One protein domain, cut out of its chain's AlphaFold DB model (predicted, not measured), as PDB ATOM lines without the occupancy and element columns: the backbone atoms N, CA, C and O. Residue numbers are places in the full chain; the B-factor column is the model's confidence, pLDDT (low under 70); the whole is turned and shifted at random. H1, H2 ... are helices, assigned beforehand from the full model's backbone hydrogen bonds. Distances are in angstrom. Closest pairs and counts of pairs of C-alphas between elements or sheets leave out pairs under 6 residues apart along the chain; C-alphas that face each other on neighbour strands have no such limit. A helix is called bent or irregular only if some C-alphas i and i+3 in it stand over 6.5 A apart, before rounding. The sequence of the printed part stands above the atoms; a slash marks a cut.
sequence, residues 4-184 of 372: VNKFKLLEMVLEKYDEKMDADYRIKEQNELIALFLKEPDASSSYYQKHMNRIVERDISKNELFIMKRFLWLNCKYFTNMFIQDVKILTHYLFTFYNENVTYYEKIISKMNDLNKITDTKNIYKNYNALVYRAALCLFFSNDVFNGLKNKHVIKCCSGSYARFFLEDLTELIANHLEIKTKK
ATOM      1  N   VAL A   4       6.774 115.212  -9.210       61.28
ATOM      2  CA  VAL A   4       8.045 115.948  -9.301       61.28
ATOM      3  C   VAL A   4       9.045 115.281 -10.253       61.28
ATOM      4  O   VAL A   4       9.751 115.964 -10.993       61.28
ATOM      5  N   ASN A   5       9.090 113.949 -10.296       72.19
ATOM      6  CA  ASN A   5      10.013 113.250 -11.185       72.19
ATOM      7  C   ASN A   5       9.514 113.181 -12.637       72.19
ATOM      8  O   ASN A   5      10.335 113.191 -13.550       72.19
ATOM      9  N   LYS A   6       8.193 113.159 -12.871       75.25
ATOM     10  CA  LYS A   6       7.627 113.209 -14.231       75.25
ATOM     11  C   LYS A   6       7.833 114.580 -14.874       75.25
ATOM     12  O   LYS A   6       8.184 114.653 -16.046       75.25
ATOM     13  N   PHE A   7       7.706 115.652 -14.090       82.81
ATOM     14  CA  PHE A   7       8.036 117.008 -14.537       82.81
ATOM     15  C   PHE A   7       9.489 117.129 -14.979       82.81
ATOM     16  O   PHE A   7       9.757 117.604 -16.077       82.81
ATOM     17  N   LYS A   8      10.421 116.633 -14.162       82.06
ATOM     18  CA  LYS A   8      11.850 116.686 -14.476       82.06
ATOM     19  C   LYS A   8      12.197 115.912 -15.753       82.06
ATOM     20  O   LYS A   8      13.027 116.353 -16.536       82.06
ATOM     21  N   LEU A   9      11.531 114.781 -15.983       78.56
ATOM     22  CA  LEU A   9      11.659 114.004 -17.217       78.56
ATOM     23  C   LEU A   9      11.198 114.806 -18.450       78.56
ATOM     24  O   LEU A   9      11.893 114.820 -19.462       78.56
ATOM     25  N   LEU A  10      10.071 115.519 -18.357       84.94
ATOM     26  CA  LEU A  10       9.604 116.402 -19.433       84.94
ATOM     27  C   LEU A  10      10.569 117.567 -19.690       84.94
ATOM     28  O   LEU A  10      10.824 117.888 -20.849       84.94
ATOM     29  N   GLU A  11      11.127 118.171 -18.637       87.19
ATOM     30  CA  GLU A  11      12.126 119.242 -18.767       87.19
ATOM     31  C   GLU A  11      13.373 118.769 -19.520       87.19
ATOM     32  O   GLU A  11      13.817 119.461 -20.430       87.19
ATOM     33  N   MET A  12      13.871 117.560 -19.239       83.00
ATOM     34  CA  MET A  12      15.024 116.994 -19.954       83.00
ATOM     35  C   MET A  12      14.775 116.852 -21.463       83.00
ATOM     36  O   MET A  12      15.674 117.093 -22.269       83.00
ATOM     37  N   VAL A  13      13.563 116.453 -21.867       84.44
ATOM     38  CA  VAL A  13      13.216 116.378 -23.295       84.44
ATOM     39  C   VAL A  13      13.090 117.776 -23.883       84.44
ATOM     40  O   VAL A  13      13.591 118.009 -24.973       84.44
ATOM     41  N   LEU A  14      12.473 118.725 -23.180       86.00
ATOM     42  CA  LEU A  14      12.370 120.105 -23.661       86.00
ATOM     43  C   LEU A  14      13.755 120.750 -23.844       86.00
ATOM     44  O   LEU A  14      14.000 121.337 -24.893       86.00
ATOM     45  N   GLU A  15      14.673 120.577 -22.891       85.31
ATOM     46  CA  GLU A  15      16.062 121.065 -22.961       85.31
ATOM     47  C   GLU A  15      16.820 120.498 -24.169       85.31
ATOM     48  O   GLU A  15      17.444 121.255 -24.909       85.31
ATOM     49  N   LYS A  16      16.688 119.189 -24.447       81.81
ATOM     50  CA  LYS A  16      17.306 118.538 -25.622       81.81
ATOM     51  C   LYS A  16      16.938 119.226 -26.943       81.81
ATOM     52  O   LYS A  16      17.719 119.181 -27.896       81.81
ATOM     53  N   TYR A  17      15.731 119.781 -27.034       79.50
ATOM     54  CA  TYR A  17      15.231 120.420 -28.250       79.50
ATOM     55  C   TYR A  17      15.443 121.936 -28.250       79.50
ATOM     56  O   TYR A  17      15.583 122.499 -29.332       79.50
ATOM     57  N   ASP A  18      15.530 122.575 -27.082       79.19
ATOM     58  CA  ASP A  18      15.802 124.010 -26.938       79.19
ATOM     59  C   ASP A  18      17.123 124.410 -27.611       79.19
ATOM     60  O   ASP A  18      17.160 125.307 -28.450       79.19
ATOM     61  N   GLU A  19      18.189 123.640 -27.374       65.81
ATOM     62  CA  GLU A  19      19.516 123.858 -27.975       65.81
ATOM     63  C   GLU A  19      19.544 123.697 -29.508       65.81
ATOM     64  O   GLU A  19      20.524 124.053 -30.165       65.81
ATOM     65  N   LYS A  20      18.492 123.117 -30.096       61.47
ATOM     66  CA  LYS A  20      18.442 122.735 -31.515       61.47
ATOM     67  C   LYS A  20      17.534 123.622 -32.354       61.47
ATOM     68  O   LYS A  20      17.543 123.467 -33.575       61.47
ATOM     69  N   MET A  21      16.752 124.505 -31.736       63.19
ATOM     70  CA  MET A  21      15.781 125.327 -32.452       63.19
ATOM     71  C   MET A  21      16.416 126.637 -32.910       63.19
ATOM     72  O   MET A  21      16.796 127.473 -32.095       63.19
ATOM     73  N   ASP A  22      16.467 126.846 -34.224       56.00
ATOM     74  CA  ASP A  22      16.641 128.184 -34.783       56.00
ATOM     75  C   ASP A  22      15.269 128.878 -34.797       56.00
ATOM     76  O   ASP A  22      14.254 128.256 -35.132       56.00
ATOM     77  N   ALA A  23      15.200 130.138 -34.371       55.28
ATOM     78  CA  ALA A  23      13.936 130.832 -34.130       55.28
ATOM     79  C   ALA A  23      13.251 131.237 -35.451       55.28
ATOM     80  O   ALA A  23      13.228 132.410 -35.824       55.28
ATOM     81  N   ASP A  24      12.659 130.275 -36.168       67.50
ATOM     82  CA  ASP A  24      11.852 130.561 -37.354       67.50
ATOM     83  C   ASP A  24      10.531 131.216 -36.925       67.50
ATOM     84  O   ASP A  24       9.563 130.573 -36.499       67.50
ATOM     85  N   TYR A  25      10.507 132.543 -37.023       69.00
ATOM     86  CA  TYR A  25       9.377 133.378 -36.635       69.00
ATOM     87  C   TYR A  25       8.065 132.945 -37.311       69.00
ATOM     88  O   TYR A  25       7.009 133.011 -36.684       69.00
ATOM     89  N   ARG A  26       8.112 132.397 -38.536       72.38
ATOM     90  CA  ARG A  26       6.907 131.919 -39.234       72.38
ATOM     91  C   ARG A  26       6.329 130.659 -38.591       72.38
ATOM     92  O   ARG A  26       5.109 130.534 -38.489       72.38
ATOM     93  N   ILE A  27       7.172 129.740 -38.121       78.50
ATOM     94  CA  ILE A  27       6.724 128.523 -37.421       78.50
ATOM     95  C   ILE A  27       6.031 128.901 -36.111       78.50
ATOM     96  O   ILE A  27       4.969 128.356 -35.794       78.50
ATOM     97  N   LYS A  28       6.582 129.890 -35.399       82.81
ATOM     98  CA  LYS A  28       5.983 130.436 -34.180       82.81
ATOM     99  C   LYS A  28       4.596 131.019 -34.439       82.81
ATOM    100  O   LYS A  28       3.643 130.633 -33.767       82.81
ATOM    101  N   GLU A  29       4.452 131.884 -35.442       86.38
ATOM    102  CA  GLU A  29       3.151 132.449 -35.827       86.38
ATOM    103  C   GLU A  29       2.135 131.366 -36.216       86.38
ATOM    104  O   GLU A  29       0.969 131.421 -35.823       86.38
ATOM    105  N   GLN A  30       2.566 130.357 -36.973       86.12
ATOM    106  CA  GLN A  30       1.712 129.230 -37.344       86.12
ATOM    107  C   GLN A  30       1.247 128.436 -36.118       86.12
ATOM    108  O   GLN A  30       0.068 128.102 -36.033       86.12
ATOM    109  N   ASN A  31       2.138 128.145 -35.165       87.19
ATOM    110  CA  ASN A  31       1.792 127.411 -33.945       87.19
ATOM    111  C   ASN A  31       0.835 128.210 -33.046       87.19
ATOM    112  O   ASN A  31      -0.102 127.636 -32.494       87.19
ATOM    113  N   GLU A  32       0.996 129.532 -32.963       87.75
ATOM    114  CA  GLU A  32       0.040 130.407 -32.268       87.75
ATOM    115  C   GLU A  32      -1.332 130.408 -32.957       87.75
ATOM    116  O   GLU A  32      -2.370 130.312 -32.297       87.75
ATOM    117  N   LEU A  33      -1.358 130.425 -34.295       88.38
ATOM    118  CA  LEU A  33      -2.603 130.302 -35.048       88.38
ATOM    119  C   LEU A  33      -3.272 128.940 -34.812       88.38
ATOM    120  O   LEU A  33      -4.483 128.901 -34.609       88.38
ATOM    121  N   ILE A  34      -2.510 127.840 -34.796       88.62
ATOM    122  CA  ILE A  34      -3.016 126.500 -34.452       88.62
ATOM    123  C   ILE A  34      -3.623 126.514 -33.045       88.62
ATOM    124  O   ILE A  34      -4.749 126.053 -32.871       88.62
ATOM    125  N   ALA A  35      -2.922 127.068 -32.053       86.56
ATOM    126  CA  ALA A  35      -3.396 127.126 -30.671       86.56
ATOM    127  C   ALA A  35      -4.709 127.917 -30.538       86.56
ATOM    128  O   ALA A  35      -5.664 127.439 -29.920       86.56
ATOM    129  N   LEU A  36      -4.802 129.088 -31.180       87.56
ATOM    130  CA  LEU A  36      -6.048 129.858 -31.260       87.56
ATOM    131  C   LEU A  36      -7.171 129.062 -31.929       87.56
ATOM    132  O   LEU A  36      -8.317 129.105 -31.482       87.56
ATOM    133  N   PHE A  37      -6.847 128.342 -33.001       86.62
ATOM    134  CA  PHE A  37      -7.817 127.571 -33.764       86.62
ATOM    135  C   PHE A  37      -8.369 126.384 -32.968       86.62
ATOM    136  O   PHE A  37      -9.565 126.110 -33.022       86.62
ATOM    137  N   LEU A  38      -7.526 125.699 -32.195       85.12
ATOM    138  CA  LEU A  38      -7.951 124.607 -31.317       85.12
ATOM    139  C   LEU A  38      -8.864 125.091 -30.186       85.12
ATOM    140  O   LEU A  38      -9.743 124.340 -29.756       85.12
ATOM    141  N   LYS A  39      -8.671 126.332 -29.723       85.44
ATOM    142  CA  LYS A  39      -9.504 126.954 -28.691       85.44
ATOM    143  C   LYS A  39     -10.870 127.375 -29.230       85.44
ATOM    144  O   LYS A  39     -11.882 127.095 -28.602       85.44
ATOM    145  N   GLU A  40     -10.891 128.025 -30.390       87.31
ATOM    146  CA  GLU A  40     -12.096 128.613 -30.983       87.31
ATOM    147  C   GLU A  40     -12.209 128.221 -32.467       87.31
ATOM    148  O   GLU A  40     -11.905 129.042 -33.330       87.31
ATOM    149  N   PRO A  41     -12.614 126.986 -32.818       82.69
ATOM    150  CA  PRO A  41     -12.552 126.464 -34.193       82.69
ATOM    151  C   PRO A  41     -13.612 127.030 -35.153       82.69
ATOM    152  O   PRO A  41     -13.515 126.854 -36.370       82.69
ATOM    153  N   ASP A  42     -14.641 127.683 -34.611       83.00
ATOM    154  CA  ASP A  42     -15.754 128.288 -35.355       83.00
ATOM    155  C   ASP A  42     -15.631 129.812 -35.483       83.00
ATOM    156  O   ASP A  42     -16.515 130.474 -36.031       83.00
ATOM    157  N   ALA A  43     -14.538 130.392 -34.987       85.62
ATOM    158  CA  ALA A  43     -14.367 131.832 -34.992       85.62
ATOM    159  C   ALA A  43     -14.192 132.407 -36.410       85.62
ATOM    160  O   ALA A  43     -13.711 131.768 -37.350       85.62
ATOM    161  N   SER A  44     -14.571 133.675 -36.572       84.25
ATOM    162  CA  SER A  44     -14.432 134.374 -37.852       84.25
ATOM    163  C   SER A  44     -12.964 134.677 -38.185       84.25
ATOM    164  O   SER A  44     -12.119 134.828 -37.305       84.25
ATOM    165  N   SER A  45     -12.636 134.860 -39.468       81.25
ATOM    166  CA  SER A  45     -11.288 135.304 -39.867       81.25
ATOM    167  C   SER A  45     -10.890 136.643 -39.233       81.25
ATOM    168  O   SER A  45      -9.730 136.816 -38.882       81.25
ATOM    169  N   SER A  46     -11.846 137.548 -38.999       84.06
ATOM    170  CA  SER A  46     -11.606 138.808 -38.281       84.06
ATOM    171  C   SER A  46     -11.224 138.588 -36.813       84.06
ATOM    172  O   SER A  46     -10.399 139.328 -36.280       84.06
ATOM    173  N   TYR A  47     -11.795 137.568 -36.160       89.44
ATOM    174  CA  TYR A  47     -11.411 137.182 -34.802       89.44
ATOM    175  C   TYR A  47      -9.956 136.710 -34.769       89.44
ATOM    176  O   TYR A  47      -9.151 137.268 -34.023       89.44
ATOM    177  N   TYR A  48      -9.597 135.749 -35.626       87.00
ATOM    178  CA  TYR A  48      -8.224 135.243 -35.672       87.00
ATOM    179  C   TYR A  48      -7.227 136.344 -36.024       87.00
ATOM    180  O   TYR A  48      -6.196 136.428 -35.375       87.00
ATOM    181  N   GLN A  49      -7.549 137.229 -36.972       87.31
ATOM    182  CA  GLN A  49      -6.684 138.354 -37.337       87.31
ATOM    183  C   GLN A  49      -6.411 139.267 -36.135       87.31
ATOM    184  O   GLN A  49      -5.264 139.544 -35.805       87.31
ATOM    185  N   LYS A  50      -7.466 139.683 -35.423       89.44
ATOM    186  CA  LYS A  50      -7.343 140.559 -34.251       89.44
ATOM    187  C   LYS A  50      -6.509 139.924 -33.137       89.44
ATOM    188  O   LYS A  50      -5.746 140.622 -32.474       89.44
ATOM    189  N   HIS A  51      -6.682 138.627 -32.901       90.44
ATOM    190  CA  HIS A  51      -5.937 137.906 -31.871       90.44
ATOM    191  C   HIS A  51      -4.486 137.644 -32.282       90.44
ATOM    192  O   HIS A  51      -3.589 137.860 -31.474       90.44
ATOM    193  N   MET A  52      -4.248 137.278 -33.540       89.94
ATOM    194  CA  MET A  52      -2.904 137.097 -34.081       89.94
ATOM    195  C   MET A  52      -2.104 138.402 -34.060       89.94
ATOM    196  O   MET A  52      -0.983 138.395 -33.565       89.94
ATOM    197  N   ASN A  53      -2.693 139.538 -34.453       89.19
ATOM    198  CA  ASN A  53      -2.019 140.844 -34.389       89.19
ATOM    199  C   ASN A  53      -1.576 141.214 -32.965       89.19
ATOM    200  O   ASN A  53      -0.564 141.883 -32.780       89.19
ATOM    201  N   ARG A  54      -2.327 140.772 -31.946       88.62
ATOM    202  CA  ARG A  54      -1.968 140.976 -30.534       88.62
ATOM    203  C   ARG A  54      -0.845 140.054 -30.071       88.62
ATOM    204  O   ARG A  54      -0.033 140.479 -29.268       88.62
ATOM    205  N   ILE A  55      -0.834 138.803 -30.528       85.62
ATOM    206  CA  ILE A  55       0.149 137.790 -30.110       85.62
ATOM    207  C   ILE A  55       1.500 138.008 -30.792       85.62
ATOM    208  O   ILE A  55       2.547 137.799 -30.188       85.62
ATOM    209  N   VAL A  56       1.465 138.394 -32.062       81.81
ATOM    210  CA  VAL A  56       2.637 138.502 -32.933       81.81
ATOM    211  C   VAL A  56       3.222 139.921 -32.928       81.81
ATOM    212  O   VAL A  56       4.334 140.130 -33.405       81.81
ATOM    213  N   GLU A  57       2.493 140.884 -32.356       84.88
ATOM    214  CA  GLU A  57       2.890 142.296 -32.239       84.88
ATOM    215  C   GLU A  57       3.158 142.980 -33.596       84.88
ATOM    216  O   GLU A  57       3.893 143.961 -33.685       84.88
ATOM    217  N   ARG A  58       2.517 142.497 -34.671       86.81
ATOM    218  CA  ARG A  58       2.531 143.122 -36.004       86.81
ATOM    219  C   ARG A  58       1.166 143.047 -36.675       86.81
ATOM    220  O   ARG A  58       0.335 142.212 -36.316       86.81
ATOM    221  N   ASP A  59       0.944 143.896 -37.673       87.19
ATOM    222  CA  ASP A  59      -0.281 143.841 -38.469       87.19
ATOM    223  C   ASP A  59      -0.203 142.716 -39.509       87.19
ATOM    224  O   ASP A  59       0.507 142.820 -40.507       87.19
ATOM    225  N   ILE A  60      -0.916 141.621 -39.248       85.69
ATOM    226  CA  ILE A  60      -1.111 140.522 -40.190       85.69
ATOM    227  C   ILE A  60      -2.319 140.866 -41.054       85.69
ATOM    228  O   ILE A  60      -3.459 140.963 -40.585       85.69
ATOM    229  N   SER A  61      -2.086 141.017 -42.351       85.38
ATOM    230  CA  SER A  61      -3.136 141.271 -43.330       85.38
ATOM    231  C   SER A  61      -4.105 140.085 -43.447       85.38
ATOM    232  O   SER A  61      -3.773 138.923 -43.196       85.38
ATOM    233  N   LYS A  62      -5.333 140.352 -43.914       80.06
ATOM    234  CA  LYS A  62      -6.317 139.288 -44.198       80.06
ATOM    235  C   LYS A  62      -5.790 138.267 -45.210       80.06
ATOM    236  O   LYS A  62      -6.152 137.096 -45.128       80.06
ATOM    237  N   ASN A  63      -4.960 138.716 -46.153       76.88
ATOM    238  CA  ASN A  63      -4.363 137.858 -47.167       76.88
ATOM    239  C   ASN A  63      -3.294 136.935 -46.564       76.88
ATOM    240  O   ASN A  63      -3.339 135.732 -46.803       76.88
ATOM    241  N   GLU A  64      -2.401 137.455 -45.717       78.31
ATOM    242  CA  GLU A  64      -1.426 136.628 -44.989       78.31
ATOM    243  C   GLU A  64      -2.124 135.588 -44.109       78.31
ATOM    244  O   GLU A  64      -1.799 134.405 -44.184       78.31
ATOM    245  N   LEU A  65      -3.150 135.984 -43.347       81.12
ATOM    246  CA  LEU A  65      -3.915 135.045 -42.522       81.12
ATOM    247  C   LEU A  65      -4.591 133.951 -43.364       81.12
ATOM    248  O   LEU A  65      -4.658 132.790 -42.953       81.12
ATOM    249  N   PHE A  66      -5.108 134.305 -44.543       75.44
ATOM    250  CA  PHE A  66      -5.685 133.340 -45.474       75.44
ATOM    251  C   PHE A  66      -4.631 132.360 -46.007       75.44
ATOM    252  O   PHE A  66      -4.888 131.154 -46.037       75.44
ATOM    253  N   ILE A  67      -3.442 132.850 -46.367       71.12
ATOM    254  CA  ILE A  67      -2.308 132.025 -46.802       71.12
ATOM    255  C   ILE A  67      -1.881 131.075 -45.678       71.12
ATOM    256  O   ILE A  67      -1.771 129.876 -45.921       71.12
ATOM    257  N   MET A  68      -1.747 131.563 -44.441       78.25
ATOM    258  CA  MET A  68      -1.433 130.728 -43.276       78.25
ATOM    259  C   MET A  68      -2.492 129.645 -43.055       78.25
ATOM    260  O   MET A  68      -2.160 128.472 -42.920       78.25
ATOM    261  N   LYS A  69      -3.784 129.997 -43.079       76.69
ATOM    262  CA  LYS A  69      -4.867 129.008 -42.950       76.69
ATOM    263  C   LYS A  69      -4.838 127.966 -44.061       76.69
ATOM    264  O   LYS A  69      -5.110 126.803 -43.794       76.69
ATOM    265  N   ARG A  70      -4.535 128.367 -45.295       72.75
ATOM    266  CA  ARG A  70      -4.410 127.449 -46.430       72.75
ATOM    267  C   ARG A  70      -3.205 126.525 -46.266       72.75
ATOM    268  O   ARG A  70      -3.342 125.330 -46.497       72.75
ATOM    269  N   PHE A  71      -2.070 127.064 -45.832       72.12
ATOM    270  CA  PHE A  71      -0.857 126.303 -45.551       72.12
ATOM    271  C   PHE A  71      -1.064 125.276 -44.428       72.12
ATOM    272  O   PHE A  71      -0.572 124.158 -44.516       72.12
ATOM    273  N   LEU A  72      -1.856 125.633 -43.414       74.44
ATOM    274  CA  LEU A  72      -2.227 124.769 -42.291       74.44
ATOM    275  C   LEU A  72      -3.501 123.949 -42.542       74.44
ATOM    276  O   LEU A  72      -3.963 123.263 -41.641       74.44
ATOM    277  N   TRP A  73      -4.106 124.022 -43.732       71.75
ATOM    278  CA  TRP A  73      -5.309 123.250 -44.082       71.75
ATOM    279  C   TRP A  73      -6.545 123.553 -43.222       71.75
ATOM    280  O   TRP A  73      -7.505 122.785 -43.167       71.75
ATOM    281  N   LEU A  74      -6.557 124.726 -42.592       74.31
ATOM    282  CA  LEU A  74      -7.630 125.241 -41.740       74.31
ATOM    283  C   LEU A  74      -8.630 126.113 -42.519       74.31
ATOM    284  O   LEU A  74      -9.410 126.865 -41.937       74.31
ATOM    285  N   ASN A  75      -8.583 126.071 -43.851       69.44
ATOM    286  CA  ASN A  75      -9.422 126.868 -44.746       69.44
ATOM    287  C   ASN A  75     -10.698 126.141 -45.214       69.44
ATOM    288  O   ASN A  75     -11.520 126.749 -45.896       69.44
ATOM    289  N   CYS A  76     -10.880 124.864 -44.865       71.75
ATOM    290  CA  CYS A  76     -12.029 124.052 -45.264       71.75
ATOM    291  C   CYS A  76     -12.617 123.318 -44.058       71.75
ATOM    292  O   CYS A  76     -11.920 122.559 -43.392       71.75
ATOM    293  N   LYS A  77     -13.927 123.480 -43.827       75.38
ATOM    294  CA  LYS A  77     -14.601 122.964 -42.627       75.38
ATOM    295  C   LYS A  77     -14.479 121.448 -42.458       75.38
ATOM    296  O   LYS A  77     -14.299 120.973 -41.342       75.38
ATOM    297  N   TYR A  78     -14.545 120.699 -43.558       75.19
ATOM    298  CA  TYR A  78     -14.372 119.246 -43.540       75.19
ATOM    299  C   TYR A  78     -12.978 118.849 -43.030       75.19
ATOM    300  O   TYR A  78     -12.869 118.105 -42.057       75.19
ATOM    301  N   PHE A  79     -11.920 119.406 -43.632       73.12
ATOM    302  CA  PHE A  79     -10.537 119.125 -43.234       73.12
ATOM    303  C   PHE A  79     -10.243 119.607 -41.820       73.12
ATOM    304  O   PHE A  79      -9.622 118.891 -41.044       73.12
ATOM    305  N   THR A  80     -10.766 120.774 -41.456       77.38
ATOM    306  CA  THR A  80     -10.693 121.308 -40.102       77.38
ATOM    307  C   THR A  80     -11.287 120.352 -39.066       77.38
ATOM    308  O   THR A  80     -10.662 120.104 -38.040       77.38
ATOM    309  N   ASN A  81     -12.478 119.804 -39.313       80.88
ATOM    310  CA  ASN A  81     -13.124 118.897 -38.365       80.88
ATOM    311  C   ASN A  81     -12.326 117.599 -38.198       80.88
ATOM    312  O   ASN A  81     -12.120 117.151 -37.072       80.88
ATOM    313  N   MET A  82     -11.847 117.033 -39.308       83.50
ATOM    314  CA  MET A  82     -10.989 115.846 -39.310       83.50
ATOM    315  C   MET A  82      -9.690 116.097 -38.530       83.50
ATOM    316  O   MET A  82      -9.355 115.341 -37.619       83.50
ATOM    317  N   PHE A  83      -9.027 117.222 -38.802       86.38
ATOM    318  CA  PHE A  83      -7.817 117.657 -38.107       86.38
ATOM    319  C   PHE A  83      -8.030 117.797 -36.596       86.38
ATOM    320  O   PHE A  83      -7.280 117.231 -35.805       86.38
ATOM    321  N   ILE A  84      -9.084 118.501 -36.175       87.31
ATOM    322  CA  ILE A  84      -9.402 118.683 -34.752       87.31
ATOM    323  C   ILE A  84      -9.653 117.337 -34.070       87.31
ATOM    324  O   ILE A  84      -9.218 117.140 -32.934       87.31
ATOM    325  N   GLN A  85     -10.359 116.417 -34.731       89.69
ATOM    326  CA  GLN A  85     -10.604 115.083 -34.186       89.69
ATOM    327  C   GLN A  85      -9.295 114.320 -33.977       89.69
ATOM    328  O   GLN A  85      -9.070 113.804 -32.883       89.69
ATOM    329  N   ASP A  86      -8.408 114.307 -34.971       90.44
ATOM    330  CA  ASP A  86      -7.115 113.630 -34.872       90.44
ATOM    331  C   ASP A  86      -6.232 114.215 -33.766       90.44
ATOM    332  O   ASP A  86      -5.666 113.462 -32.968       90.44
ATOM    333  N   VAL A  87      -6.180 115.547 -33.660       92.00
ATOM    334  CA  VAL A  87      -5.444 116.252 -32.602       92.00
ATOM    335  C   VAL A  87      -5.999 115.902 -31.224       92.00
ATOM    336  O   VAL A  87      -5.230 115.566 -30.324       92.00
ATOM    337  N   LYS A  88      -7.325 115.928 -31.046       91.19
ATOM    338  CA  LYS A  88      -7.964 115.584 -29.767       91.19
ATOM    339  C   LYS A  88      -7.718 114.130 -29.376       91.19
ATOM    340  O   LYS A  88      -7.397 113.877 -28.219       91.19
ATOM    341  N   ILE A  89      -7.839 113.194 -30.318       92.81
ATOM    342  CA  ILE A  89      -7.600 111.764 -30.075       92.81
ATOM    343  C   ILE A  89      -6.152 111.537 -29.641       92.81
ATOM    344  O   ILE A  89      -5.917 110.928 -28.598       92.81
ATOM    345  N   LEU A  90      -5.186 112.059 -30.403       92.56
ATOM    346  CA  LEU A  90      -3.771 111.877 -30.093       92.56
ATOM    347  C   LEU A  90      -3.407 112.522 -28.749       92.56
ATOM    348  O   LEU A  90      -2.760 111.888 -27.919       92.56
ATOM    349  N   THR A  91      -3.894 113.738 -28.490       92.31
ATOM    350  CA  THR A  91      -3.661 114.444 -27.219       92.31
ATOM    351  C   THR A  91      -4.278 113.704 -26.035       92.31
ATOM    352  O   THR A  91      -3.642 113.570 -24.992       92.31
ATOM    353  N   HIS A  92      -5.493 113.172 -26.189       92.12
ATOM    354  CA  HIS A  92      -6.132 112.352 -25.163       92.12
ATOM    355  C   HIS A  92      -5.307 111.099 -24.854       92.12
ATOM    356  O   HIS A  92      -5.122 110.758 -23.683       92.12
ATOM    357  N   TYR A  93      -4.777 110.434 -25.883       93.00
ATOM    358  CA  TYR A  93      -3.926 109.267 -25.686       93.00
ATOM    359  C   TYR A  93      -2.634 109.623 -24.951       93.00
ATOM    360  O   TYR A  93      -2.283 108.921 -24.008       93.00
ATOM    361  N   LEU A  94      -1.992 110.740 -25.303       90.12
ATOM    362  CA  LEU A  94      -0.791 111.231 -24.621       90.12
ATOM    363  C   LEU A  94      -1.043 111.556 -23.150       90.12
ATOM    364  O   LEU A  94      -0.305 111.080 -22.292       90.12
ATOM    365  N   PHE A  95      -2.104 112.303 -22.836       89.56
ATOM    366  CA  PHE A  95      -2.468 112.606 -21.447       89.56
ATOM    367  C   PHE A  95      -2.748 111.354 -20.629       89.56
ATOM    368  O   PHE A  95      -2.282 111.223 -19.499       89.56
ATOM    369  N   THR A  96      -3.512 110.424 -21.196       88.69
ATOM    370  CA  THR A  96      -3.896 109.200 -20.487       88.69
ATOM    371  C   THR A  96      -2.695 108.278 -20.290       88.69
ATOM    372  O   THR A  96      -2.565 107.644 -19.246       88.69
ATOM    373  N   PHE A  97      -1.783 108.247 -21.263       88.00
ATOM    374  CA  PHE A  97      -0.528 107.517 -21.161       88.00
ATOM    375  C   PHE A  97       0.416 108.123 -20.111       88.00
ATOM    376  O   PHE A  97       0.943 107.397 -19.271       88.00
ATOM    377  N   TYR A  98       0.557 109.453 -20.085       86.50
ATOM    378  CA  TYR A  98       1.335 110.183 -19.075       86.50
ATOM    379  C   TYR A  98       0.839 109.922 -17.635       86.50
ATOM    380  O   TYR A  98       1.632 109.775 -16.697       86.50
ATOM    381  N   ASN A  99      -0.479 109.769 -17.473       85.50
ATOM    382  CA  ASN A  99      -1.139 109.425 -16.209       85.50
ATOM    383  C   ASN A  99      -1.155 107.910 -15.895       85.50
ATOM    384  O   ASN A  99      -2.000 107.451 -15.135       85.50
ATOM    385  N   GLU A 100      -0.191 107.149 -16.425       78.94
ATOM    386  CA  GLU A 100       0.108 105.741 -16.083       78.94
ATOM    387  C   GLU A 100      -0.828 104.671 -16.667       78.94
ATOM    388  O   GLU A 100      -0.862 103.540 -16.185       78.94
ATOM    389  N   ASN A 101      -1.545 104.955 -17.761       77.62
ATOM    390  CA  ASN A 101      -2.309 103.912 -18.447       77.62
ATOM    391  C   ASN A 101      -1.518 103.281 -19.605       77.62
ATOM    392  O   ASN A 101      -1.589 103.725 -20.753       77.62
ATOM    393  N   VAL A 102      -0.816 102.189 -19.296       76.31
ATOM    394  CA  VAL A 102       0.029 101.407 -20.221       76.31
ATOM    395  C   VAL A 102      -0.685 101.033 -21.529       76.31
ATOM    396  O   VAL A 102      -0.065 101.031 -22.590       76.31
ATOM    397  N   THR A 103      -2.005 100.799 -21.498       82.88
ATOM    398  CA  THR A 103      -2.789 100.423 -22.693       82.88
ATOM    399  C   THR A 103      -2.837 101.516 -23.765       82.88
ATOM    400  O   THR A 103      -3.134 101.241 -24.928       82.88
ATOM    401  N   TYR A 104      -2.544 102.767 -23.403       86.19
ATOM    402  CA  TYR A 104      -2.549 103.884 -24.341       86.19
ATOM    403  C   TYR A 104      -1.245 104.026 -25.123       86.19
ATOM    404  O   TYR A 104      -1.274 104.661 -26.173       86.19
ATOM    405  N   TYR A 105      -0.155 103.370 -24.708       84.75
ATOM    406  CA  TYR A 105       1.073 103.305 -25.507       84.75
ATOM    407  C   TYR A 105       0.792 102.732 -26.903       84.75
ATOM    408  O   TYR A 105       1.070 103.366 -27.918       84.75
ATOM    409  N   GLU A 106       0.149 101.563 -26.966       83.50
ATOM    410  CA  GLU A 106      -0.181 100.903 -28.235       83.50
ATOM    411  C   GLU A 106      -1.139 101.744 -29.084       83.50
ATOM    412  O   GLU A 106      -0.996 101.803 -30.305       83.50
ATOM    413  N   LYS A 107      -2.074 102.459 -28.444       88.19
ATOM    414  CA  LYS A 107      -2.999 103.372 -29.127       88.19
ATOM    415  C   LYS A 107      -2.283 104.576 -29.738       88.19
ATOM    416  O   LYS A 107      -2.620 104.955 -30.858       88.19
ATOM    417  N   ILE A 108      -1.289 105.151 -29.050       87.19
ATOM    418  CA  ILE A 108      -0.438 106.224 -29.593       87.19
ATOM    419  C   ILE A 108       0.306 105.707 -30.822       87.19
ATOM    420  O   ILE A 108       0.185 106.291 -31.896       87.19
ATOM    421  N   ILE A 109       1.008 104.578 -30.693       84.44
ATOM    422  CA  ILE A 109       1.793 103.999 -31.792       84.44
ATOM    423  C   ILE A 109       0.899 103.644 -32.988       84.44
ATOM    424  O   ILE A 109       1.230 103.981 -34.125       84.44
ATOM    425  N   SER A 110      -0.257 103.021 -32.746       86.75
ATOM    426  CA  SER A 110      -1.243 102.710 -33.787       86.75
ATOM    427  C   SER A 110      -1.710 103.976 -34.498       86.75
ATOM    428  O   SER A 110      -1.668 104.042 -35.725       86.75
ATOM    429  N   LYS A 111      -2.080 105.017 -33.740       89.38
ATOM    430  CA  LYS A 111      -2.534 106.288 -34.311       89.38
ATOM    431  C   LYS A 111      -1.439 106.980 -35.121       89.38
ATOM    432  O   LYS A 111      -1.725 107.511 -36.191       89.38
ATOM    433  N   MET A 112      -0.192 106.960 -34.649       85.12
ATOM    434  CA  MET A 112       0.947 107.513 -35.386       85.12
ATOM    435  C   MET A 112       1.182 106.766 -36.703       85.12
ATOM    436  O   MET A 112       1.401 107.408 -37.727       85.12
ATOM    437  N   ASN A 113       1.077 105.436 -36.703       82.12
ATOM    438  CA  ASN A 113       1.196 104.635 -37.921       82.12
ATOM    439  C   ASN A 113       0.062 104.921 -38.914       82.12
ATOM    440  O   ASN A 113       0.319 105.034 -40.109       82.12
ATOM    441  N   ASP A 114      -1.175 105.077 -38.442       84.19
ATOM    442  CA  ASP A 114      -2.313 105.411 -39.306       84.19
ATOM    443  C   ASP A 114      -2.164 106.799 -39.940       84.19
ATOM    444  O   ASP A 114      -2.414 106.959 -41.133       84.19
ATOM    445  N   LEU A 115      -1.683 107.786 -39.177       81.38
ATOM    446  CA  LEU A 115      -1.383 109.124 -39.698       81.38
ATOM    447  C   LEU A 115      -0.300 109.092 -40.788       81.38
ATOM    448  O   LEU A 115      -0.418 109.814 -41.775       81.38
ATOM    449  N   ASN A 116       0.707 108.229 -40.646       72.56
ATOM    450  CA  ASN A 116       1.759 108.056 -41.653       72.56
ATOM    451  C   ASN A 116       1.269 107.320 -42.916       72.56
ATOM    452  O   ASN A 116       1.769 107.576 -44.000       72.56
ATOM    453  N   LYS A 117       0.245 106.462 -42.838       71.06
ATOM    454  CA  LYS A 117      -0.341 105.832 -44.044       71.06
ATOM    455  C   LYS A 117      -1.151 106.816 -44.897       71.06
ATOM    456  O   LYS A 117      -1.285 106.638 -46.108       71.06
ATOM    457  N   ILE A 118      -1.726 107.847 -44.276       65.56
ATOM    458  CA  ILE A 118      -2.511 108.879 -44.977       65.56
ATOM    459  C   ILE A 118      -1.612 109.704 -45.912       65.56
ATOM    460  O   ILE A 118      -2.058 110.112 -46.985       65.56
ATOM    461  N   THR A 119      -0.343 109.911 -45.549       56.12
ATOM    462  CA  THR A 119       0.613 110.677 -46.363       56.12
ATOM    463  C   THR A 119       1.068 109.938 -47.623       56.12
ATOM    464  O   THR A 119       1.298 110.586 -48.643       56.12
ATOM    465  N   ASP A 120       1.096 108.603 -47.602       51.16
ATOM    466  CA  ASP A 120       1.597 107.779 -48.715       51.16
ATOM    467  C   ASP A 120       0.620 107.690 -49.895       51.16
ATOM    468  O   ASP A 120       1.006 107.411 -51.028       51.16
ATOM    469  N   THR A 121      -0.672 107.931 -49.658       45.84
ATOM    470  CA  THR A 121      -1.711 107.608 -50.645       45.84
ATOM    471  C   THR A 121      -2.050 108.742 -51.609       45.84
ATOM    472  O   THR A 121      -2.573 108.456 -52.687       45.84
ATOM    473  N   LYS A 122      -1.748 110.015 -51.298       43.19
ATOM    474  CA  LYS A 122      -1.925 111.151 -52.231       43.19
ATOM    475  C   LYS A 122      -0.954 112.290 -51.898       43.19
ATOM    476  O   LYS A 122      -1.015 112.837 -50.803       43.19
ATOM    477  N   ASN A 123      -0.181 112.743 -52.897       44.31
ATOM    478  CA  ASN A 123       0.739 113.905 -52.863       44.31
ATOM    479  C   ASN A 123       0.155 115.185 -52.225       44.31
ATOM    480  O   ASN A 123       0.897 116.075 -51.824       44.31
ATOM    481  N   ILE A 124      -1.173 115.278 -52.143       48.09
ATOM    482  CA  ILE A 124      -1.907 116.377 -51.526       48.09
ATOM    483  C   ILE A 124      -1.604 116.410 -50.011       48.09
ATOM    484  O   ILE A 124      -1.312 117.480 -49.510       48.09
ATOM    485  N   TYR A 125      -1.521 115.289 -49.281       54.25
ATOM    486  CA  TYR A 125      -1.495 115.269 -47.800       54.25
ATOM    487  C   TYR A 125      -0.113 115.260 -47.128       54.25
ATOM    488  O   TYR A 125      -0.052 115.041 -45.919       54.25
ATOM    489  N   LYS A 126       0.984 115.506 -47.857       54.72
ATOM    490  CA  LYS A 126       2.370 115.259 -47.394       54.72
ATOM    491  C   LYS A 126       2.752 115.861 -46.024       54.72
ATOM    492  O   LYS A 126       3.617 115.301 -45.368       54.72
ATOM    493  N   ASN A 127       2.073 116.917 -45.558       64.50
ATOM    494  CA  ASN A 127       2.366 117.585 -44.277       64.50
ATOM    495  C   ASN A 127       1.267 117.432 -43.201       64.50
ATOM    496  O   ASN A 127       1.346 118.060 -42.143       64.50
ATOM    497  N   TYR A 128       0.224 116.633 -43.450       77.19
ATOM    498  CA  TYR A 128      -0.921 116.520 -42.538       77.19
ATOM    499  C   TYR A 128      -0.538 115.903 -41.184       77.19
ATOM    500  O   TYR A 128      -0.888 116.440 -40.134       77.19
ATOM    501  N   ASN A 129       0.219 114.804 -41.192       79.81
ATOM    502  CA  ASN A 129       0.692 114.135 -39.975       79.81
ATOM    503  C   ASN A 129       1.555 115.068 -39.108       79.81
ATOM    504  O   ASN A 129       1.313 115.200 -37.911       79.81
ATOM    505  N   ALA A 130       2.497 115.775 -39.730       77.25
ATOM    506  CA  ALA A 130       3.386 116.729 -39.089       77.25
ATOM    507  C   ALA A 130       2.606 117.867 -38.405       77.25
ATOM    508  O   ALA A 130       2.915 118.260 -37.279       77.25
ATOM    509  N   LEU A 131       1.539 118.349 -39.048       82.62
ATOM    510  CA  LEU A 131       0.632 119.337 -38.471       82.62
ATOM    511  C   LEU A 131      -0.148 118.779 -37.269       82.62
ATOM    512  O   LEU A 131      -0.270 119.461 -36.251       82.62
ATOM    513  N   VAL A 132      -0.655 117.544 -37.362       88.31
ATOM    514  CA  VAL A 132      -1.357 116.876 -36.252       88.31
ATOM    515  C   VAL A 132      -0.429 116.703 -35.048       88.31
ATOM    516  O   VAL A 132      -0.852 116.976 -33.926       88.31
ATOM    517  N   TYR A 133       0.837 116.324 -35.255       88.38
ATOM    518  CA  TYR A 133       1.818 116.203 -34.173       88.38
ATOM    519  C   TYR A 133       2.093 117.549 -33.495       88.38
ATOM    520  O   TYR A 133       1.990 117.642 -32.272       88.38
ATOM    521  N   ARG A 134       2.349 118.614 -34.274       87.62
ATOM    522  CA  ARG A 134       2.545 119.981 -33.745       87.62
ATOM    523  C   ARG A 134       1.368 120.419 -32.884       87.62
ATOM    524  O   ARG A 134       1.540 120.884 -31.759       87.62
ATOM    525  N   ALA A 135       0.161 120.246 -33.409       89.12
ATOM    526  CA  ALA A 135      -1.064 120.658 -32.751       89.12
ATOM    527  C   ALA A 135      -1.371 119.833 -31.497       89.12
ATOM    528  O   ALA A 135      -1.810 120.396 -30.496       89.12
ATOM    529  N   ALA A 136      -1.096 118.525 -31.520       90.94
ATOM    530  CA  ALA A 136      -1.241 117.669 -30.351       90.94
ATOM    531  C   ALA A 136      -0.269 118.062 -29.234       90.94
ATOM    532  O   ALA A 136      -0.684 118.155 -28.083       90.94
ATOM    533  N   LEU A 137       0.988 118.382 -29.562       89.88
ATOM    534  CA  LEU A 137       1.947 118.907 -28.585       89.88
ATOM    535  C   LEU A 137       1.505 120.268 -28.038       89.88
ATOM    536  O   LEU A 137       1.509 120.462 -26.825       89.88
ATOM    537  N   CYS A 138       1.057 121.189 -28.898       87.81
ATOM    538  CA  CYS A 138       0.529 122.481 -28.452       87.81
ATOM    539  C   CYS A 138      -0.636 122.297 -27.471       87.81
ATOM    540  O   CYS A 138      -0.650 122.926 -26.416       87.81
ATOM    541  N   LEU A 139      -1.592 121.419 -27.785       89.06
ATOM    542  CA  LEU A 139      -2.742 121.157 -26.921       89.06
ATOM    543  C   LEU A 139      -2.340 120.448 -25.624       89.06
ATOM    544  O   LEU A 139      -2.855 120.789 -24.561       89.06
ATOM    545  N   PHE A 140      -1.404 119.500 -25.702       88.88
ATOM    546  CA  PHE A 140      -0.856 118.799 -24.546       88.88
ATOM    547  C   PHE A 140      -0.204 119.780 -23.568       88.88
ATOM    548  O   PHE A 140      -0.623 119.865 -22.420       88.88
ATOM    549  N   PHE A 141       0.734 120.608 -24.025       87.94
ATOM    550  CA  PHE A 141       1.453 121.555 -23.165       87.94
ATOM    551  C   PHE A 141       0.659 122.817 -22.787       87.94
ATOM    552  O   PHE A 141       1.117 123.588 -21.948       87.94
ATOM    553  N   SER A 142      -0.530 123.032 -23.362       84.19
ATOM    554  CA  SER A 142      -1.433 124.130 -22.970       84.19
ATOM    555  C   SER A 142      -2.244 123.838 -21.704       84.19
ATOM    556  O   SER A 142      -2.954 124.715 -21.224       84.19
ATOM    557  N   ASN A 143      -2.189 122.612 -21.180       84.19
ATOM    558  CA  ASN A 143      -2.880 122.250 -19.947       84.19
ATOM    559  C   ASN A 143      -2.209 122.897 -18.730       84.19
ATOM    560  O   ASN A 143      -0.980 122.926 -18.636       84.19
ATOM    561  N   ASP A 144      -3.022 123.360 -17.779       83.38
ATOM    562  CA  ASP A 144      -2.560 124.068 -16.585       83.38
ATOM    563  C   ASP A 144      -1.561 123.276 -15.743       83.38
ATOM    564  O   ASP A 144      -0.684 123.876 -15.118       83.38
ATOM    565  N   VAL A 145      -1.638 121.940 -15.788       82.75
ATOM    566  CA  VAL A 145      -0.653 121.050 -15.160       82.75
ATOM    567  C   VAL A 145       0.764 121.426 -15.601       82.75
ATOM    568  O   VAL A 145       1.661 121.486 -14.779       82.75
ATOM    569  N   PHE A 146       0.989 121.781 -16.864       85.94
ATOM    570  CA  PHE A 146       2.330 122.028 -17.400       85.94
ATOM    571  C   PHE A 146       2.794 123.485 -17.313       85.94
ATOM    572  O   PHE A 146       3.859 123.830 -17.832       85.94
ATOM    573  N   ASN A 147       2.041 124.363 -16.643       82.94
ATOM    574  CA  ASN A 147       2.361 125.789 -16.616       82.94
ATOM    575  C   ASN A 147       3.742 126.103 -16.024       82.94
ATOM    576  O   ASN A 147       4.359 127.074 -16.471       82.94
ATOM    577  N   GLY A 148       4.216 125.281 -15.081       81.06
ATOM    578  CA  GLY A 148       5.505 125.429 -14.404       81.06
ATOM    579  C   GLY A 148       6.717 124.822 -15.119       81.06
ATOM    580  O   GLY A 148       7.821 124.973 -14.605       81.06
ATOM    581  N   LEU A 149       6.551 124.150 -16.268       85.06
ATOM    582  CA  LEU A 149       7.682 123.562 -16.997       85.06
ATOM    583  C   LEU A 149       8.604 124.644 -17.565       85.06
ATOM    584  O   LEU A 149       8.161 125.537 -18.303       85.06
ATOM    585  N   LYS A 150       9.906 124.517 -17.288       81.62
ATOM    586  CA  LYS A 150      10.937 125.278 -17.999       81.62
ATOM    587  C   LYS A 150      10.933 124.912 -19.482       81.62
ATOM    588  O   LYS A 150      10.519 123.825 -19.871       81.62
ATOM    589  N   ASN A 151      11.351 125.850 -20.326       81.75
ATOM    590  CA  ASN A 151      11.519 125.644 -21.769       81.75
ATOM    591  C   ASN A 151      10.259 125.195 -22.539       81.75
ATOM    592  O   ASN A 151      10.337 124.848 -23.711       81.75
ATOM    593  N   LYS A 152       9.049 125.326 -21.966       81.62
ATOM    594  CA  LYS A 152       7.783 125.053 -22.685       81.62
ATOM    595  C   LYS A 152       7.591 125.897 -23.955       81.62
ATOM    596  O   LYS A 152       6.768 125.572 -24.807       81.62
ATOM    597  N   HIS A 153       8.339 126.994 -24.080       81.06
ATOM    598  CA  HIS A 153       8.344 127.849 -25.260       81.06
ATOM    599  C   HIS A 153       8.897 127.135 -26.508       81.06
ATOM    600  O   HIS A 153       8.486 127.490 -27.610       81.06
ATOM    601  N   VAL A 154       9.713 126.084 -26.345       81.62
ATOM    602  CA  VAL A 154      10.222 125.222 -27.429       81.62
ATOM    603  C   VAL A 154       9.084 124.655 -28.277       81.62
ATOM    604  O   VAL A 154       9.164 124.629 -29.502       81.62
ATOM    605  N   ILE A 155       7.955 124.298 -27.654       83.44
ATOM    606  CA  ILE A 155       6.776 123.780 -28.365       83.44
ATOM    607  C   ILE A 155       6.230 124.797 -29.373       83.44
ATOM    608  O   ILE A 155       5.754 124.417 -30.441       83.44
ATOM    609  N   LYS A 156       6.356 126.099 -29.085       80.06
ATOM    610  CA  LYS A 156       5.924 127.166 -29.997       80.06
ATOM    611  C   LYS A 156       6.839 127.300 -31.207       80.06
ATOM    612  O   LYS A 156       6.368 127.724 -32.255       80.06
ATOM    613  N   CYS A 157       8.101 126.905 -31.099       79.50
ATOM    614  CA  CYS A 157       9.066 126.927 -32.199       79.50
ATOM    615  C   CYS A 157       9.153 125.577 -32.933       79.50
ATOM    616  O   CYS A 157       9.911 125.435 -33.888       79.50
ATOM    617  N   CYS A 158       8.356 124.588 -32.522       79.00
ATOM    618  CA  CYS A 158       8.470 123.224 -33.008       79.00
ATOM    619  C   CYS A 158       7.967 123.063 -34.451       79.00
ATOM    620  O   CYS A 158       6.783 123.295 -34.740       79.00
ATOM    621  N   SER A 159       8.883 122.669 -35.349       78.25
ATOM    622  CA  SER A 159       8.594 122.319 -36.746       78.25
ATOM    623  C   SER A 159       7.789 121.014 -36.829       78.25
ATOM    624  O   SER A 159       7.605 120.295 -35.847       78.25
ATOM    625  N   GLY A 160       7.304 120.684 -38.027       74.62
ATOM    626  CA  GLY A 160       6.561 119.446 -38.261       74.62
ATOM    627  C   GLY A 160       7.373 118.176 -37.984       74.62
ATOM    628  O   GLY A 160       6.875 117.246 -37.349       74.62
ATOM    629  N   SER A 161       8.630 118.165 -38.422       71.69
ATOM    630  CA  SER A 161       9.549 117.036 -38.242       71.69
ATOM    631  C   SER A 161      10.019 116.932 -36.800       71.69
ATOM    632  O   SER A 161       9.964 115.850 -36.215       71.69
ATOM    633  N   TYR A 162      10.353 118.066 -36.178       77.88
ATOM    634  CA  TYR A 162      10.670 118.106 -34.754       77.88
ATOM    635  C   TYR A 162       9.504 117.639 -33.886       77.88
ATOM    636  O   TYR A 162       9.730 116.899 -32.937       77.88
ATOM    637  N   ALA A 163       8.258 117.981 -34.226       82.94
ATOM    638  CA  ALA A 163       7.099 117.551 -33.448       82.94
ATOM    639  C   ALA A 163       6.925 116.030 -33.456       82.94
ATOM    640  O   ALA A 163       6.544 115.449 -32.442       82.94
ATOM    641  N   ARG A 164       7.233 115.372 -34.580       83.12
ATOM    642  CA  ARG A 164       7.227 113.909 -34.661       83.12
ATOM    643  C   ARG A 164       8.296 113.303 -33.755       83.12
ATOM    644  O   ARG A 164       7.964 112.449 -32.941       83.12
ATOM    645  N   PHE A 165       9.547 113.741 -33.889       81.12
ATOM    646  CA  PHE A 165      10.654 113.200 -33.095       81.12
ATOM    647  C   PHE A 165      10.479 113.474 -31.606       81.12
ATOM    648  O   PHE A 165      10.651 112.575 -30.790       81.12
ATOM    649  N   PHE A 166      10.022 114.677 -31.261       86.19
ATOM    650  CA  PHE A 166       9.696 115.042 -29.891       86.19
ATOM    651  C   PHE A 166       8.642 114.099 -29.317       86.19
ATOM    652  O   PHE A 166       8.761 113.649 -28.182       86.19
ATOM    653  N   LEU A 167       7.608 113.775 -30.098       86.88
ATOM    654  CA  LEU A 167       6.567 112.851 -29.678       86.88
ATOM    655  C   LEU A 167       7.100 111.425 -29.491       86.88
ATOM    656  O   LEU A 167       6.710 110.760 -28.533       86.88
ATOM    657  N   GLU A 168       7.980 110.956 -30.377       84.50
ATOM    658  CA  GLU A 168       8.633 109.647 -30.256       84.50
ATOM    659  C   GLU A 168       9.505 109.585 -28.991       84.50
ATOM    660  O   GLU A 168       9.295 108.692 -28.170       84.50
ATOM    661  N   ASP A 169      10.370 110.580 -28.771       84.12
ATOM    662  CA  ASP A 169      11.210 110.708 -27.571       84.12
ATOM    663  C   ASP A 169      10.369 110.787 -26.289       84.12
ATOM    664  O   ASP A 169      10.649 110.102 -25.306       84.12
ATOM    665  N   LEU A 170       9.314 111.609 -26.295       86.75
ATOM    666  CA  LEU A 170       8.391 111.757 -25.171       86.75
ATOM    667  C   LEU A 170       7.712 110.423 -24.844       86.75
ATOM    668  O   LEU A 170       7.615 110.033 -23.679       86.75
ATOM    669  N   THR A 171       7.241 109.716 -25.869       86.56
ATOM    670  CA  THR A 171       6.545 108.438 -25.697       86.56
ATOM    671  C   THR A 171       7.511 107.360 -25.206       86.56
ATOM    672  O   THR A 171       7.151 106.592 -24.317       86.56
ATOM    673  N   GLU A 172       8.741 107.317 -25.726       83.75
ATOM    674  CA  GLU A 172       9.787 106.398 -25.270       83.75
ATOM    675  C   GLU A 172      10.184 106.673 -23.817       83.75
ATOM    676  O   GLU A 172      10.303 105.743 -23.022       83.75
ATOM    677  N   LEU A 173      10.321 107.943 -23.437       83.31
ATOM    678  CA  LEU A 173      10.640 108.334 -22.069       83.31
ATOM    679  C   LEU A 173       9.561 107.883 -21.079       83.31
ATOM    680  O   LEU A 173       9.876 107.286 -20.049       83.31
ATOM    681  N   ILE A 174       8.287 108.135 -21.400       83.38
ATOM    682  CA  ILE A 174       7.158 107.699 -20.570       83.38
ATOM    683  C   ILE A 174       7.087 106.165 -20.548       83.38
ATOM    684  O   ILE A 174       6.867 105.582 -19.489       83.38
ATOM    685  N   ALA A 175       7.325 105.491 -21.677       83.00
ATOM    686  CA  ALA A 175       7.322 104.031 -21.749       83.00
ATOM    687  C   ALA A 175       8.423 103.402 -20.886       83.00
ATOM    688  O   ALA A 175       8.141 102.481 -20.124       83.00
ATOM    689  N   ASN A 176       9.643 103.940 -20.951       80.88
ATOM    690  CA  ASN A 176      10.763 103.519 -20.112       80.88
ATOM    691  C   ASN A 176      10.457 103.750 -18.629       80.88
ATOM    692  O   ASN A 176      10.767 102.898 -17.800       80.88
ATOM    693  N   HIS A 177       9.807 104.868 -18.293       79.88
ATOM    694  CA  HIS A 177       9.374 105.145 -16.927       79.88
ATOM    695  C   HIS A 177       8.327 104.141 -16.416       79.88
ATOM    696  O   HIS A 177       8.372 103.745 -15.255       79.88
ATOM    697  N   LEU A 178       7.407 103.721 -17.284       79.69
ATOM    698  CA  LEU A 178       6.375 102.726 -16.983       79.69
ATOM    699  C   LEU A 178       6.865 101.276 -17.149       79.69
ATOM    700  O   LEU A 178       6.046 100.358 -17.141       79.69
ATOM    701  N   GLU A 179       8.173 101.066 -17.335       80.00
ATOM    702  CA  GLU A 179       8.807  99.755 -17.551       80.00
ATOM    703  C   GLU A 179       8.201  98.956 -18.723       80.00
ATOM    704  O   GLU A 179       8.276  97.725 -18.797       80.00
ATOM    705  N   ILE A 180       7.612  99.660 -19.692       79.31
ATOM    706  CA  ILE A 180       7.056  99.052 -20.894       79.31
ATOM    707  C   ILE A 180       8.222  98.685 -21.802       79.31
ATOM    708  O   ILE A 180       8.965  99.548 -22.268       79.31
ATOM    709  N   LYS A 181       8.358  97.392 -22.115       68.12
ATOM    710  CA  LYS A 181       9.308  96.926 -23.130       68.12
ATOM    711  C   LYS A 181       8.895  97.462 -24.497       68.12
ATOM    712  O   LYS A 181       8.072  96.863 -25.194       68.12
ATOM    713  N   THR A 182       9.482  98.580 -24.898       63.53
ATOM    714  CA  THR A 182       9.352  99.086 -26.257       63.53
ATOM    715  C   THR A 182      10.058  98.104 -27.194       63.53
ATOM    716  O   THR A 182      11.205  97.699 -26.984       63.53
ATOM    717  N   LYS A 183       9.365  97.649 -28.244       54.16
ATOM    718  CA  LYS A 183      10.062  97.004 -29.358       54.16
ATOM    719  C   LYS A 183      10.933  98.093 -29.973       54.16
ATOM    720  O   LYS A 183      10.380  98.987 -30.610       54.16
ATOM    721  N   LYS A 184      12.259  98.031 -29.779       49.56
ATOM    722  CA  LYS A 184      13.211  98.805 -30.590       49.56
ATOM    723  C   LYS A 184      12.778  98.609 -32.038       49.56
ATOM    724  O   LYS A 184      12.821  97.476 -32.526       49.56
TER     725      LYS A 184
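What this domain is: This is residues 4 to 184 of the 372 residues of an uncharacterized protein of Haloplasma contractile SSD-17B (UniProt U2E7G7). The longest helix, H5, packs steeply on H7, a helix in the middle of the body, while H6 folds back from H5 and H10 covers another side of H7. H2 crosses H7 and joins this body to a side lobe of H3 and H4; H1 packs on H10. The printed part has 181 residues with ten named helices, H1 to H10 in chain order, and no named strand: the class is all helix, part aligned and part crossed in packing. It is compact, with a radius of gyration of the C-alphas of 16.5 A and spans of 50 by 38 by 27 A.

Where its parts are: H5, residues 77 to 98, is 31.2 A long, from C-alpha 77 at (-14.601, 122.964, -42.627). H6, residues 103 to 121, is 28.9 A; H7, residues 128 to 141, 20.2 A; H10, residues 160 to 177, 25.8 A, ending at C-alpha 177 (9.374, 105.145, -16.927). H1, residues 4 to 18, begins at C-alpha 4 (8.045, 115.948, -9.301) and is 20.9 A. H2 is residues 25 to 39, 21.5 A; H3, 45 to 56, 15.9 A; H4, 62 to 71, 14.2 A; H8, 144 to 148, 8.5 A; H9, 154 to 157, 5.2 A. H8 is irregular: C-alphas 145 and 148 are 7.6 A apart.

How they stand to each other: The closest C-alphas are named for each pair. H5 touches the hub H7 at a steep tilt of 51 degrees, the same way (Val 87 and Ala 136, 5.0 A). H5 and H6 form a hairpin, touching through residues 90 to 97 and 103 to 111 (Phe 97 and Tyr 104, 5.2 A). H6 and H7 form another, through residues 115 to 119 and 128 to 129 (Leu 115 and Asn 129, 5.4 A). H10, with residues 160 to 167, touches H7 at a steep tilt of 54 degrees (Ala 130 and Gly 160, 4.3 A). H2 touches residues 134 to 139 of H7, only just about perpendicular at 72 degrees (Ile 34 and Ala 135, 6.4 A). H9 touches H2 (Lys 28 and Cys 157, 5.1 A). H3 touches H2 (Glu 29 and Val 56, 6.7 A), and with residues 45 to 49 touches H4, about perpendicular at 90 degrees (Gln 49 and Leu 65, 6.7 A). H1 touches residues 166 to 173 of H10 at a shallow tilt of 29 degrees, opposite ways (Val 13 and Leu 170, 6.9 A). H8 is close to but not clearly touching H7 (Phe 141 and Asn 147, 7.9 A). Every O i to N i+4 pair is within hydrogen-bond range in H1, H2, H3, H4, H5, H7 and H10; in H6 11 of 15 are, in H8 0 of 1, with 1 of 2 O i to N i+3 pairs, and H9 is too short for such a pair.

The domain as a whole: The C-alphas farthest apart, Ser 61 and Glu 179, are 50.3 A apart. The printed part has no cut, and no link is long. Mean pLDDT of the printed part is 80.1; it is under 70 at residues 4, 19 to 25, 75, 118 to 127 and 181 to 184.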